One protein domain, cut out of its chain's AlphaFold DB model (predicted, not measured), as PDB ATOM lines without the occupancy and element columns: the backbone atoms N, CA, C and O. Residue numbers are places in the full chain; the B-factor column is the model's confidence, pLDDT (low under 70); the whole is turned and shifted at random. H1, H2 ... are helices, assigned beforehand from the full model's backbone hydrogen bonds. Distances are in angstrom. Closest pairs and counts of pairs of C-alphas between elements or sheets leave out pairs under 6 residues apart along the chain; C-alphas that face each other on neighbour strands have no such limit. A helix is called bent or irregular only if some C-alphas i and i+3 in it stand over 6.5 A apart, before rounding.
ATOM      1  N   PHE A  19     -28.766  15.937  14.975       91.56
ATOM      2  CA  PHE A  19     -27.864  16.694  15.837       91.56
ATOM      3  C   PHE A  19     -26.705  17.369  15.080       91.56
ATOM      4  O   PHE A  19     -26.102  18.299  15.607       91.56
ATOM      5  N   LYS A  20     -26.410  16.969  13.831       92.69
ATOM      6  CA  LYS A  20     -25.431  17.671  12.978       92.69
ATOM      7  C   LYS A  20     -25.940  19.027  12.478       92.69
ATOM      8  O   LYS A  20     -25.133  19.849  12.059       92.69
ATOM      9  N   ARG A  21     -27.258  19.232  12.481       90.81
ATOM     10  CA  ARG A  21     -27.951  20.445  12.016       90.81
ATOM     11  C   ARG A  21     -28.961  20.931  13.056       90.81
ATOM     12  O   ARG A  21     -30.025  21.440  12.721       90.81
ATOM     13  N   PHE A  22     -28.643  20.722  14.331       90.31
ATOM     14  CA  PHE A  22     -29.602  20.907  15.415       90.31
ATOM     15  C   PHE A  22     -30.092  22.354  15.534       90.31
ATOM     16  O   PHE A  22     -31.275  22.568  15.772       90.31
ATOM     17  N   GLY A  23     -29.206  23.334  15.316       89.94
ATOM     18  CA  GLY A  23     -29.563  24.755  15.290       89.94
ATOM     19  C   GLY A  23     -30.634  25.057  14.240       89.94
ATOM     20  O   GLY A  23     -31.705  25.542  14.595       89.94
ATOM     21  N   ASP A  24     -30.391  24.673  12.981       90.81
ATOM     22  CA  ASP A  24     -31.358  24.823  11.883       90.81
ATOM     23  C   ASP A  24     -32.711  24.177  12.218       90.81
ATOM     24  O   ASP A  24     -33.765  24.749  11.952       90.81
ATOM     25  N   LEU A  25     -32.685  22.970  12.798       92.94
ATOM     26  CA  LEU A  25     -33.897  22.236  13.160       92.94
ATOM     27  C   LEU A  25     -34.685  22.937  14.265       92.94
ATOM     28  O   LEU A  25     -35.906  23.008  14.169       92.94
ATOM     29  N   ILE A  26     -34.009  23.475  15.282       91.12
ATOM     30  CA  ILE A  26     -34.657  24.256  16.340       91.12
ATOM     31  C   ILE A  26     -35.321  25.497  15.743       91.12
ATOM     32  O   ILE A  26     -36.494  25.730  16.011       91.12
ATOM     33  N   VAL A  27     -34.603  26.268  14.920       92.19
ATOM     34  CA  VAL A  27     -35.127  27.495  14.291       92.19
ATOM     35  C   VAL A  27     -36.344  27.180  13.424       92.19
ATOM     36  O   VAL A  27     -37.384  27.829  13.546       92.19
ATOM     37  N   LYS A  28     -36.256  26.128  12.602       93.12
ATOM     38  CA  LYS A  28     -37.386  25.655  11.799       93.12
ATOM     39  C   LYS A  28     -38.568  25.254  12.680       93.12
ATOM     40  O   LYS A  28     -39.691  25.664  12.410       93.12
ATOM     41  N   GLN A  29     -38.331  24.486  13.742       93.56
ATOM     42  CA  GLN A  29     -39.412  24.020  14.605       93.56
ATOM     43  C   GLN A  29     -40.067  25.167  15.380       93.56
ATOM     44  O   GLN A  29     -41.279  25.152  15.556       93.56
ATOM     45  N   ILE A  30     -39.299  26.176  15.802       94.00
ATOM     46  CA  ILE A  30     -39.842  27.414  16.375       94.00
ATOM     47  C   ILE A  30     -40.819  28.055  15.386       94.00
ATOM     48  O   ILE A  30     -41.951  28.348  15.766       94.00
ATOM     49  N   SER A  31     -40.400  28.226  14.126       95.44
ATOM     50  CA  SER A  31     -41.243  28.784  13.063       95.44
ATOM     51  C   SER A  31     -42.534  27.990  12.892       95.44
ATOM     52  O   SER A  31     -43.627  28.538  13.016       95.44
ATOM     53  N   ASP A  32     -42.409  26.686  12.641       95.81
ATOM     54  CA  ASP A  32     -43.542  25.807  12.357       95.81
ATOM     55  C   ASP A  32     -44.533  25.784  13.527       95.81
ATOM     56  O   ASP A  32     -45.744  25.846  13.328       95.81
ATOM     57  N   ASN A  33     -44.020  25.749  14.759       96.44
ATOM     58  CA  ASN A  33     -44.840  25.695  15.961       96.44
ATOM     59  C   ASN A  33     -45.574  27.016  16.224       96.44
ATOM     60  O   ASN A  33     -46.729  26.989  16.642       96.44
ATOM     61  N   LEU A  34     -44.943  28.165  15.958       95.88
ATOM     62  CA  LEU A  34     -45.604  29.470  16.047       95.88
ATOM     63  C   LEU A  34     -46.711  29.595  14.993       95.88
ATOM     64  O   LEU A  34     -47.839  29.954  15.325       95.88
ATOM     65  N   LEU A  35     -46.428  29.231  13.741       96.56
ATOM     66  CA  LEU A  35     -47.419  29.262  12.659       96.56
ATOM     67  C   LEU A  35     -48.603  28.336  12.947       96.56
ATOM     68  O   LEU A  35     -49.757  28.725  12.776       96.56
ATOM     69  N   ALA A  36     -48.336  27.135  13.459       95.50
ATOM     70  CA  ALA A  36     -49.377  26.203  13.871       95.50
ATOM     71  C   ALA A  36     -50.217  26.717  15.061       95.50
ATOM     72  O   ALA A  36     -51.258  26.138  15.359       95.50
ATOM     73  N   ASP A  37     -49.765  27.742  15.797       93.69
ATOM     74  CA  ASP A  37     -50.526  28.386  16.889       93.69
ATOM     75  C   ASP A  37     -51.356  29.566  16.362       93.69
ATOM     76  O   ASP A  37     -51.997  30.273  17.136       93.69
ATOM     77  N   GLY A  38     -51.363  29.778  15.042       93.75
ATOM     78  CA  GLY A  38     -52.091  30.859  14.386       93.75
ATOM     79  C   GLY A  38     -51.336  32.187  14.359       93.75
ATOM     80  O   GLY A  38     -51.945  33.216  14.078       93.75
ATOM     81  N   MET A  39     -50.029  32.188  14.645       94.38
ATOM     82  CA  MET A  39     -49.201  33.391  14.543       94.38
ATOM     83  C   MET A  39     -49.069  33.816  13.079       94.38
ATOM     84  O   MET A  39     -48.882  32.985  12.189       94.38
ATOM     85  N   GLU A  40     -49.124  35.121  12.822       95.38
ATOM     86  CA  GLU A  40     -48.946  35.648  11.472       95.38
ATOM     87  C   GLU A  40     -47.505  35.449  10.985       95.38
ATOM     88  O   GLU A  40     -46.552  35.744  11.711       95.38
ATOM     89  N   GLN A  41     -47.339  35.030   9.724       95.25
ATOM     90  CA  GLN A  41     -46.020  34.799   9.117       95.25
ATOM     91  C   GLN A  41     -45.083  36.002   9.282       95.25
ATOM     92  O   GLN A  41     -43.923  35.833   9.635       95.25
ATOM     93  N   VAL A  42     -45.602  37.225   9.121       94.31
ATOM     94  CA  VAL A  42     -44.813  38.457   9.270       94.31
ATOM     95  C   VAL A  42     -44.232  38.631  10.679       94.31
ATOM     96  O   VAL A  42     -43.139  39.175  10.823       94.31
ATOM     97  N   LEU A  43     -44.933  38.177  11.724       93.69
ATOM     98  CA  LEU A  43     -44.447  38.242  13.105       93.69
ATOM     99  C   LEU A  43     -43.395  37.165  13.365       93.69
ATOM    100  O   LEU A  43     -42.384  37.435  14.011       93.69
ATOM    101  N   VAL A  44     -43.609  35.965  12.821       94.75
ATOM    102  CA  VAL A  44     -42.645  34.861  12.906       94.75
ATOM    103  C   VAL A  44     -41.340  35.236  12.206       94.75
ATOM    104  O   VAL A  44     -40.274  35.101  12.800       94.75
ATOM    105  N   ASP A  45     -41.408  35.790  10.996       93.38
ATOM    106  CA  ASP A  45     -40.224  36.199  10.235       93.38
ATOM    107  C   ASP A  45     -39.414  37.271  10.979       93.38
ATOM    108  O   ASP A  45     -38.191  37.164  11.083       93.38
ATOM    109  N   LYS A  46     -40.090  38.276  11.557       92.00
ATOM    110  CA  LYS A  46     -39.446  39.303  12.396       92.00
ATOM    111  C   LYS A  46     -38.760  38.698  13.618       92.00
ATOM    112  O   LYS A  46     -37.630  39.064  13.930       92.00
ATOM    113  N   TYR A  47     -39.426  37.768  14.301       91.62
ATOM    114  CA  TYR A  47     -38.856  37.089  15.461       91.62
ATOM    115  C   TYR A  47     -37.581  36.325  15.104       91.62
ATOM    116  O   TYR A  47     -36.559  36.475  15.770       91.62
ATOM    117  N   LEU A  48     -37.624  35.543  14.024       90.56
ATOM    118  CA  LEU A  48     -36.492  34.727  13.596       90.56
ATOM    119  C   LEU A  48     -35.322  35.570  13.085       90.56
ATOM    120  O   LEU A  48     -34.175  35.194  13.319       90.56
ATOM    121  N   LEU A  49     -35.590  36.719  12.453       89.00
ATOM    122  CA  LEU A  49     -34.550  37.674  12.062       89.00
ATOM    123  C   LEU A  49     -33.764  38.186  13.283       89.00
ATOM    124  O   LEU A  49     -32.541  38.293  13.223       89.00
ATOM    125  N   ASN A  50     -34.456  38.429  14.400       83.56
ATOM    126  CA  ASN A  50     -33.861  38.910  15.650       83.56
ATOM    127  C   ASN A  50     -33.241  37.797  16.517       83.56
ATOM    128  O   ASN A  50     -32.479  38.092  17.437       83.56
ATOM    129  N   CYS A  51     -33.540  36.520  16.255       77.94
ATOM    130  CA  CYS A  51     -33.018  35.402  17.050       77.94
ATOM    131  C   CYS A  51     -31.501  35.180  16.905       77.94
ATOM    132  O   CYS A  51     -30.906  34.581  17.802       77.94
ATOM    133  N   GLY A  52     -30.876  35.651  15.820       74.25
ATOM    134  CA  GLY A  52     -29.437  35.490  15.583       74.25
ATOM    135  C   GLY A  52     -28.979  34.023  15.540       74.25
ATOM    136  O   GLY A  52     -29.706  33.142  15.079       74.25
ATOM    137  N   ASP A  53     -27.758  33.761  16.019       77.50
ATOM    138  CA  ASP A  53     -27.171  32.416  16.060       77.50
ATOM    139  C   ASP A  53     -27.601  31.616  17.302       77.50
ATOM    140  O   ASP A  53     -27.645  32.120  18.428       77.50
ATOM    141  N   VAL A  54     -27.836  30.311  17.122       78.38
ATOM    142  CA  VAL A  54     -28.156  29.397  18.228       78.38
ATOM    143  C   VAL A  54     -26.909  29.141  19.076       78.38
ATOM    144  O   VAL A  54     -25.939  28.538  18.615       78.38
ATOM    145  N   SER A  55     -26.963  29.524  20.353       79.81
ATOM    146  CA  SER A  55     -25.936  29.198  21.347       79.81
ATOM    147  C   SER A  55     -26.476  28.241  22.411       79.81
ATOM    148  O   SER A  55     -27.614  28.356  22.867       79.81
ATOM    149  N   TYR A  56     -25.653  27.272  22.819       79.25
ATOM    150  CA  TYR A  56     -26.003  26.301  23.856       79.25
ATOM    151  C   TYR A  56     -25.320  26.688  25.160       79.25
ATOM    152  O   TYR A  56     -24.095  26.639  25.269       79.25
ATOM    153  N   THR A  57     -26.111  27.062  26.159       77.56
ATOM    154  CA  THR A  57     -25.610  27.417  27.488       77.56
ATOM    155  C   THR A  57     -26.373  26.643  28.565       77.56
ATOM    156  O   THR A  57     -27.549  26.326  28.377       77.56
ATOM    157  N   PRO A  58     -25.731  26.283  29.692       76.62
ATOM    158  CA  PRO A  58     -26.452  25.727  30.828       76.62
ATOM    159  C   PRO A  58     -27.434  26.758  31.391       76.62
ATOM    160  O   PRO A  58     -27.041  27.880  31.716       76.62
ATOM    161  N   THR A  59     -28.692  26.371  31.586       77.75
ATOM    162  CA  THR A  59     -29.649  27.189  32.342       77.75
ATOM    163  C   THR A  59     -29.313  27.107  33.832       77.75
ATOM    164  O   THR A  59     -29.269  26.016  34.393       77.75
ATOM    165  N   SER A  60     -29.093  28.248  34.490       78.50
ATOM    166  CA  SER A  60     -28.831  28.331  35.940       78.50
ATOM    167  C   SER A  60     -30.039  28.811  36.757       78.50
ATOM    168  O   SER A  60     -30.033  28.721  37.989       78.50
ATOM    169  N   ASP A  61     -31.094  29.282  36.088       86.25
ATOM    170  CA  ASP A  61     -32.321  29.747  36.732       86.25
ATOM    171  C   ASP A  61     -33.155  28.560  37.240       86.25
ATOM    172  O   ASP A  61     -33.824  27.852  36.482       86.25
ATOM    173  N   ARG A  62     -33.144  28.359  38.563       85.75
ATOM    174  CA  ARG A  62     -33.882  27.275  39.230       85.75
ATOM    175  C   ARG A  62     -35.398  27.379  39.052       85.75
ATOM    176  O   ARG A  62     -36.070  26.351  39.061       85.75
ATOM    177  N   SER A  63     -35.942  28.587  38.897       85.88
ATOM    178  CA  SER A  63     -37.375  28.800  38.667       85.88
ATOM    179  C   SER A  63     -37.777  28.313  37.278       85.88
ATOM    180  O   SER A  63     -38.812  27.656  37.137       85.88
ATOM    181  N   ILE A  64     -36.952  28.598  36.265       86.25
ATOM    182  CA  ILE A  64     -37.148  28.096  34.899       86.25
ATOM    183  C   ILE A  64     -36.996  26.579  34.864       86.25
ATOM    184  O   ILE A  64     -37.859  25.901  34.318       86.25
ATOM    185  N   ILE A  65     -35.954  26.032  35.495       90.56
ATOM    186  CA  ILE A  65     -35.730  24.579  35.548       90.56
ATOM    187  C   ILE A  65     -36.929  23.858  36.176       90.56
ATOM    188  O   ILE A  65     -37.384  22.852  35.639       90.56
ATOM    189  N   GLY A  66     -37.476  24.382  37.280       91.19
ATOM    190  CA  GLY A  66     -38.669  23.813  37.909       91.19
ATOM    191  C   GLY A  66     -39.871  23.758  36.960       91.19
ATOM    192  O   GLY A  66     -40.535  22.731  36.880       91.19
ATOM    193  N   GLN A  67     -40.093  24.825  36.188       90.38
ATOM    194  CA  GLN A  67     -41.169  24.888  35.191       90.38
ATOM    195  C   GLN A  67     -40.910  23.977  33.988       90.38
ATOM    196  O   GLN A  67     -41.837  23.368  33.473       90.38
ATOM    197  N   ILE A  68     -39.659  23.840  33.543       92.56
ATOM    198  CA  ILE A  68     -39.304  22.888  32.484       92.56
ATOM    199  C   ILE A  68     -39.626  21.462  32.936       92.56
ATOM    200  O   ILE A  68     -40.238  20.721  32.176       92.56
ATOM    201  N   ASN A  69     -39.268  21.089  34.166       94.12
ATOM    202  CA  ASN A  69     -39.565  19.757  34.697       94.12
ATOM    203  C   ASN A  69     -41.074  19.496  34.795       94.12
ATOM    204  O   ASN A  69     -41.526  18.404  34.462       94.12
ATOM    205  N   GLU A  70     -41.849  20.497  35.215       94.31
ATOM    206  CA  GLU A  70     -43.313  20.429  35.216       94.31
ATOM    207  C   GLU A  70     -43.853  20.212  33.798       94.31
ATOM    208  O   GLU A  70     -44.594  19.263  33.563       94.31
ATOM    209  N   MET A  71     -43.407  21.007  32.821       95.12
ATOM    210  CA  MET A  71     -43.868  20.859  31.439       95.12
ATOM    211  C   MET A  71     -43.407  19.553  30.781       95.12
ATOM    212  O   MET A  71     -44.117  19.042  29.923       95.12
ATOM    213  N   ILE A  72     -42.269  18.975  31.186       96.44
ATOM    214  CA  ILE A  72     -41.864  17.626  30.758       96.44
ATOM    215  C   ILE A  72     -42.883  16.592  31.244       96.44
ATOM    216  O   ILE A  72     -43.315  15.759  30.452       96.44
ATOM    217  N   MET A  73     -43.291  16.656  32.515       97.44
ATOM    218  CA  MET A  73     -44.292  15.741  33.076       97.44
ATOM    219  C   MET A  73     -45.645  15.888  32.367       97.44
ATOM    220  O   MET A  73     -46.263  14.895  31.996       97.44
ATOM    221  N   VAL A  74     -46.082  17.129  32.139       97.19
ATOM    222  CA  VAL A  74     -47.330  17.435  31.426       97.19
ATOM    223  C   VAL A  74     -47.284  16.915  29.985       97.19
ATOM    224  O   VAL A  74     -48.238  16.297  29.525       97.19
ATOM    225  N   ALA A  75     -46.167  17.118  29.282       97.56
ATOM    226  CA  ALA A  75     -45.989  16.621  27.922       97.56
ATOM    227  C   ALA A  75     -46.005  15.092  27.856       97.56
ATOM    228  O   ALA A  75     -46.611  14.535  26.949       97.56
ATOM    229  N   GLN A  76     -45.364  14.417  28.814       97.38
ATOM    230  CA  GLN A  76     -45.382  12.956  28.903       97.38
ATOM    231  C   GLN A  76     -46.802  12.429  29.088       97.38
ATOM    232  O   GLN A  76     -47.208  11.546  28.342       97.38
ATOM    233  N   TYR A  77     -47.566  13.019  30.009       97.75
ATOM    234  CA  TYR A  77     -48.955  12.636  30.244       97.75
ATOM    235  C   TYR A  77     -49.818  12.773  28.979       97.75
ATOM    236  O   TYR A  77     -50.530  11.841  28.610       97.75
ATOM    237  N   GLU A  78     -49.710  13.904  28.278       97.94
ATOM    238  CA  GLU A  78     -50.467  14.145  27.043       97.94
ATOM    239  C   GLU A  78     -50.038  13.196  25.911       97.94
ATOM    240  O   GLU A  78     -50.867  12.657  25.180       97.94
ATOM    241  N   MET A  79     -48.731  12.946  25.777       97.44
ATOM    242  CA  MET A  79     -48.198  12.002  24.794       97.44
ATOM    243  C   MET A  79     -48.670  10.570  25.055       97.44
ATOM    244  O   MET A  79     -49.021   9.877  24.105       97.44
ATOM    245  N   GLU A  80     -48.665  10.121  26.312       97.62
ATOM    246  CA  GLU A  80     -49.156   8.798  26.708       97.62
ATOM    247  C   GLU A  80     -50.645   8.651  26.383       97.62
ATOM    248  O   GLU A  80     -51.024   7.685  25.724       97.62
ATOM    249  N   GLY A  81     -51.464   9.652  26.726       97.69
ATOM    250  CA  GLY A  81     -52.885   9.672  26.367       97.69
ATOM    251  C   GLY A  81     -53.118   9.566  24.857       97.69
ATOM    252  O   GLY A  81     -53.925   8.753  24.406       97.69
ATOM    253  N   ASN A  82     -52.350  10.313  24.059       97.94
ATOM    254  CA  ASN A  82     -52.442  10.245  22.599       97.94
ATOM    255  C   ASN A  82     -51.997   8.888  22.034       97.94
ATOM    256  O   ASN A  82     -52.584   8.399  21.067       97.94
ATOM    257  N   ILE A  83     -50.977   8.258  22.623       97.62
ATOM    258  CA  ILE A  83     -50.546   6.911  22.227       97.62
ATOM    259  C   ILE A  83     -51.644   5.890  22.532       97.62
ATOM    260  O   ILE A  83     -51.940   5.061  21.672       97.62
ATOM    261  N   ASP A  84     -52.262   5.961  23.708       97.62
ATOM    262  CA  ASP A  84     -53.324   5.035  24.106       97.62
ATOM    263  C   ASP A  84     -54.577   5.184  23.227       97.62
ATOM    264  O   ASP A  84     -55.208   4.186  22.870       97.62
ATOM    265  N   GLU A  85     -54.929   6.414  22.839       97.44
ATOM    266  CA  GLU A  85     -56.116   6.695  22.027       97.44
ATOM    267  C   GLU A  85     -55.889   6.477  20.520       97.44
ATOM    268  O   GLU A  85     -56.729   5.886  19.836       97.44
ATOM    269  N   TYR A  86     -54.754   6.936  19.984       96.56
ATOM    270  CA  TYR A  86     -54.501   7.010  18.537       96.56
ATOM    271  C   TYR A  86     -53.368   6.101  18.046       96.56
ATOM    272  O   TYR A  86     -53.158   6.000  16.834       96.56
ATOM    273  N   GLY A  87     -52.609   5.468  18.943       96.50
ATOM    274  CA  GLY A  87     -51.409   4.697  18.601       96.50
ATOM    275  C   GLY A  87     -50.220   5.551  18.137       96.50
ATOM    276  O   GLY A  87     -49.276   5.020  17.555       96.50
ATOM    277  N   ASP A  88     -50.271   6.869  18.348       95.94
ATOM    278  CA  ASP A  88     -49.302   7.860  17.868       95.94
ATOM    279  C   ASP A  88     -49.263   9.037  18.861       95.94
ATOM    280  O   ASP A  88     -50.330   9.526  19.221       95.94
ATOM    281  N   PRO A  89     -48.093   9.540  19.307       95.38
ATOM    282  CA  PRO A  89     -48.015  10.614  20.308       95.38
ATOM    283  C   PRO A  89     -48.634  11.956  19.896       95.38
ATOM    284  O   PRO A  89     -48.765  12.831  20.750       95.38
ATOM    285  N   LYS A  90     -48.975  12.156  18.612       96.81
ATOM    286  CA  LYS A  90     -49.599  13.389  18.088       96.81
ATOM    287  C   LYS A  90     -48.911  14.661  18.593       96.81
ATOM    288  O   LYS A  90     -49.528  15.534  19.195       96.81
ATOM    289  N   ILE A  91     -47.615  14.779  18.312       96.38
ATOM    290  CA  ILE A  91     -46.751  15.847  18.847       96.38
ATOM    291  C   ILE A  91     -47.271  17.254  18.549       96.38
ATOM    292  O   ILE A  91     -47.163  18.129  19.403       96.38
ATOM    293  N   ASP A  92     -47.888  17.471  17.390       95.06
ATOM    294  CA  ASP A  92     -48.511  18.760  17.083       95.06
ATOM    295  C   ASP A  92     -49.628  19.091  18.084       95.06
ATOM    296  O   ASP A  92     -49.674  20.205  18.605       95.06
ATOM    297  N   GLN A  93     -50.480  18.114  18.428       96.25
ATOM    298  CA  GLN A  93     -51.546  18.277  19.424       96.25
ATOM    299  C   GLN A  93     -50.969  18.499  20.821       96.25
ATOM    300  O   GLN A  93     -51.387  19.436  21.497       96.25
ATOM    301  N   VAL A  94     -49.946  17.726  21.203       97.75
ATOM    302  CA  VAL A  94     -49.208  17.926  22.460       97.75
ATOM    303  C   VAL A  94     -48.695  19.361  22.536       97.75
ATOM    304  O   VAL A  94     -48.959  20.069  23.500       97.75
ATOM    305  N   ASN A  95     -48.038  19.855  21.490       97.56
ATOM    306  CA  ASN A  95     -47.519  21.219  21.467       97.56
ATOM    307  C   ASN A  95     -48.622  22.285  21.520       97.56
ATOM    308  O   ASN A  95     -48.378  23.372  22.042       97.56
ATOM    309  N   ARG A  96     -49.828  22.026  20.990       96.75
ATOM    310  CA  ARG A  96     -50.975  22.949  21.153       96.75
ATOM    311  C   ARG A  96     -51.477  22.934  22.587       96.75
ATOM    312  O   ARG A  96     -51.697  23.994  23.173       96.75
ATOM    313  N   PHE A  97     -51.598  21.746  23.166       97.25
ATOM    314  CA  PHE A  97     -52.006  21.559  24.549       97.25
ATOM    315  C   PHE A  97     -51.053  22.270  25.519       97.25
ATOM    316  O   PHE A  97     -51.500  23.073  26.335       97.25
ATOM    317  N   LEU A  98     -49.738  22.077  25.376       96.62
ATOM    318  CA  LEU A  98     -48.727  22.701  26.241       96.62
ATOM    319  C   LEU A  98     -48.786  24.235  26.207       96.62
ATOM    320  O   LEU A  98     -48.561  24.884  27.230       96.62
ATOM    321  N   ASN A  99     -49.133  24.822  25.061       95.50
ATOM    322  CA  ASN A  99     -49.260  26.274  24.909       95.50
ATOM    323  C   ASN A  99     -50.595  26.839  25.422       95.50
ATOM    324  O   ASN A  99     -50.746  28.058  25.552       95.50
ATOM    325  N   ARG A 100     -51.537  25.954  25.767       95.12
ATOM    326  CA  ARG A 100     -52.805  26.231  26.457       95.12
ATOM    327  C   ARG A 100     -52.824  25.689  27.890       95.12
ATOM    328  O   ARG A 100     -53.852  25.777  28.559       95.12
ATOM    329  N   PHE A 101     -51.703  25.166  28.380       94.06
ATOM    330  CA  PHE A 101     -51.566  24.752  29.767       94.06
ATOM    331  C   PHE A 101     -51.531  25.985  30.677       94.06
ATOM    332  O   PHE A 101     -50.904  26.999  30.358       94.06
ATOM    333  N   VAL A 102     -52.238  25.914  31.804       92.06
ATOM    334  CA  VAL A 102     -52.365  27.038  32.737       92.06
ATOM    335  C   VAL A 102     -51.053  27.239  33.492       92.06
ATOM    336  O   VAL A 102     -50.633  26.370  34.250       92.06
ATOM    337  N   ILE A 103     -50.440  28.417  33.348       89.12
ATOM    338  CA  ILE A 103     -49.219  28.789  34.076       89.12
ATOM    339  C   ILE A 103     -49.485  30.069  34.868       89.12
ATOM    340  O   ILE A 103     -49.360  31.180  34.364       89.12
ATOM    341  N   LEU A 104     -49.803  29.924  36.158       84.19
ATOM    342  CA  LEU A 104     -50.202  31.039  37.036       84.19
ATOM    343  C   LEU A 104     -49.127  32.125  37.231       84.19
ATOM    344  O   LEU A 104     -49.428  33.207  37.722       84.19
ATOM    345  N   LYS A 105     -47.867  31.833  36.892       76.62
ATOM    346  CA  LYS A 105     -46.748  32.782  36.998       76.62
ATOM    347  C   LYS A 105     -46.652  33.754  35.818       76.62
ATOM    348  O   LYS A 105     -45.829  34.664  35.874       76.62
ATOM    349  N   LEU A 106     -47.415  33.541  34.748       79.44
ATOM    350  CA  LEU A 106     -47.367  34.376  33.555       79.44
ATOM    351  C   LEU A 106     -48.333  35.571  33.648       79.44
ATOM    352  O   LEU A 106     -49.374  35.466  34.300       79.44
ATOM    353  N   PRO A 107     -48.034  36.698  32.968       74.00
ATOM    354  CA  PRO A 107     -48.955  37.836  32.876       74.00
ATOM    355  C   PRO A 107     -50.293  37.471  32.220       74.00
ATOM    356  O   PRO A 107     -51.333  38.018  32.586       74.00
ATOM    357  N   LYS A 108     -50.268  36.549  31.250       78.88
ATOM    358  CA  LYS A 108     -51.458  35.889  30.700       78.88
ATOM    359  C   LYS A 108     -51.519  34.464  31.222       78.88
ATOM    360  O   LYS A 108     -50.491  33.864  31.498       78.88
ATOM    361  N   LEU A 109     -52.716  33.894  31.297       87.94
ATOM    362  CA  LEU A 109     -52.921  32.544  31.829       87.94
ATOM    363  C   LEU A 109     -52.186  31.454  31.021       87.94
ATOM    364  O   LEU A 109     -51.846  30.407  31.574       87.94
ATOM    365  N   TYR A 110     -51.936  31.717  29.733       93.44
ATOM    366  CA  TYR A 110     -51.383  30.770  28.767       93.44
ATOM    367  C   TYR A 110     -50.102  31.296  28.111       93.44
ATOM    368  O   TYR A 110     -49.986  32.478  27.765       93.44
ATOM    369  N   SER A 111     -49.143  30.399  27.885       94.38
ATOM    370  CA  SER A 111     -47.857  30.739  27.268       94.38
ATOM    371  C   SER A 111     -47.986  31.109  25.789       94.38
ATOM    372  O   SER A 111     -47.284  32.011  25.337       94.38
ATOM    373  N   GLY A 112     -48.915  30.488  25.051       94.50
ATOM    374  CA  GLY A 112     -49.216  30.845  23.660       94.50
ATOM    375  C   GLY A 112     -49.685  32.294  23.508       94.50
ATOM    376  O   GLY A 112     -49.157  33.032  22.682       94.50
ATOM    377  N   GLU A 113     -50.608  32.734  24.366       93.38
ATOM    378  CA  GLU A 113     -51.100  34.122  24.377       93.38
ATOM    379  C   GLU A 113     -50.017  35.106  24.825       93.38
ATOM    380  O   GLU A 113     -49.875  36.182  24.253       93.38
ATOM    381  N   THR A 114     -49.210  34.723  25.819       93.62
ATOM    382  CA  THR A 114     -48.078  35.548  26.266       93.62
ATOM    383  C   THR A 114     -47.053  35.734  25.143       93.62
ATOM    384  O   THR A 114     -46.514  36.825  24.981       93.62
ATOM    385  N   MET A 115     -46.792  34.684  24.356       94.56
ATOM    386  CA  MET A 115     -45.911  34.753  23.189       94.56
ATOM    387  C   MET A 115     -46.493  35.629  22.088       94.56
ATOM    388  O   MET A 115     -45.769  36.447  21.535       94.56
ATOM    389  N   TYR A 116     -47.788  35.491  21.800       93.31
ATOM    390  CA  TYR A 116     -48.464  36.304  20.793       93.31
ATOM    391  C   TYR A 116     -48.308  37.796  21.099       93.31
ATOM    392  O   TYR A 116     -47.805  38.542  20.263       93.31
ATOM    393  N   ASP A 117     -48.647  38.206  22.324       92.06
ATOM    394  CA  ASP A 117     -48.504  39.596  22.756       92.06
ATOM    395  C   ASP A 117     -47.037  40.047  22.667       92.06
ATOM    396  O   ASP A 117     -46.765  41.114  22.128       92.06
ATOM    397  N   ALA A 118     -46.078  39.229  23.120       91.81
ATOM    398  CA  ALA A 118     -44.655  39.569  23.045       91.81
ATOM    399  C   ALA A 118     -44.174  39.810  21.602       91.81
ATOM    400  O   ALA A 118     -43.412  40.742  21.358       91.81
ATOM    401  N   LEU A 119     -44.652  39.015  20.640       91.38
ATOM    402  CA  LEU A 119     -44.302  39.172  19.228       91.38
ATOM    403  C   LEU A 119     -44.897  40.436  18.593       91.38
ATOM    404  O   LEU A 119     -44.300  40.977  17.662       91.38
ATOM    405  N   GLN A 120     -46.038  40.931  19.080       88.44
ATOM    406  CA  GLN A 120     -46.636  42.169  18.563       88.44
ATOM    407  C   GLN A 120     -45.799  43.416  18.872       88.44
ATOM    408  O   GLN A 120     -45.833  44.373  18.099       88.44
ATOM    409  N   TYR A 121     -45.049  43.398  19.976       85.31
ATOM    410  CA  TYR A 121     -44.199  44.507  20.418       85.31
ATOM    411  C   TYR A 121     -42.719  44.308  20.062       85.31
ATOM    412  O   TYR A 121     -41.862  44.984  20.627       85.31
ATOM    413  N   ILE A 122     -42.394  43.385  19.147       80.94
ATOM    414  CA  ILE A 122     -41.033  43.280  18.615       80.94
ATOM    415  C   ILE A 122     -40.747  44.500  17.737       80.94
ATOM    416  O   ILE A 122     -41.261  44.621  16.619       80.94
TER     417      ILE A 122
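What this domain is: This is residues 19 to 122 of the 125 residues of an uncharacterized protein of Paenibacillus validus (UniProt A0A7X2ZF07). Two helical hairpins, H1 with H2 and the long H3 with H4, make this loosely joined model, and H5 packs on H2 about at right angles. H3 lies to one side, touching H4 alone of the helices, and residues 57 to 66, of which 62 to 66 belong to H3, stick out. The printed part has 104 residues with five named helices, H1 to H5 in chain order, and no named strand: all helix. It is only just compact, close to loose, with a radius of gyration of the C-alphas of 15.0 A and spans of 39 by 31 by 30 A.

Where its parts are: Find C-alpha 19 at (-27.864, 16.694, 15.837); from there H1 runs to residue 35, 23.5 A away. It has a kink of 39 degrees near residue 26 and is irregular, with C-alphas 20 and 23 8.5 A apart. Next come H2, residues 41 to 50, and H3, residues 62 to 86, 35.6 A long from C-alpha 62 at (-33.882, 27.275, 39.230). H4 is residues 91 to 99, and H5, residues 111 to 120, ends at C-alpha 120 (-46.636, 42.169, 18.563).

How they stand to each other: Look first at the hairpin H1 and H2, which touch at a steep tilt of 39 degrees, opposite ways; their closest C-alphas, of Ser 31 and Val 44, are 6.2 A apart. H2 touches H5, about perpendicular at 81 degrees, the closest C-alphas being Leu 43 and Leu 119, 6.2 A. In the hairpin H3 and H4, residues 71 to 79 of H3 alone touch H4, closest at the C-alphas of Glu 78 and Val 94, 6.1 A, at a steep tilt of 43 degrees, opposite ways. H4 is close to but not clearly touching H1, with C-alphas 33 and 95 7.6 A apart at the closest. H1 and H3 are apart. Every O i to N i+4 pair is within hydrogen-bond range in H2, H3, H4 and H5, and 11 of 13 in H1.

The domain as a whole: The C-alphas of Asp 84 and Tyr 121, the two farthest apart, are 40.7 A apart. The printed part has no cut; the links H2 to H3 and H4 to H5 are long. No printed residue is under 70 in pLDDT.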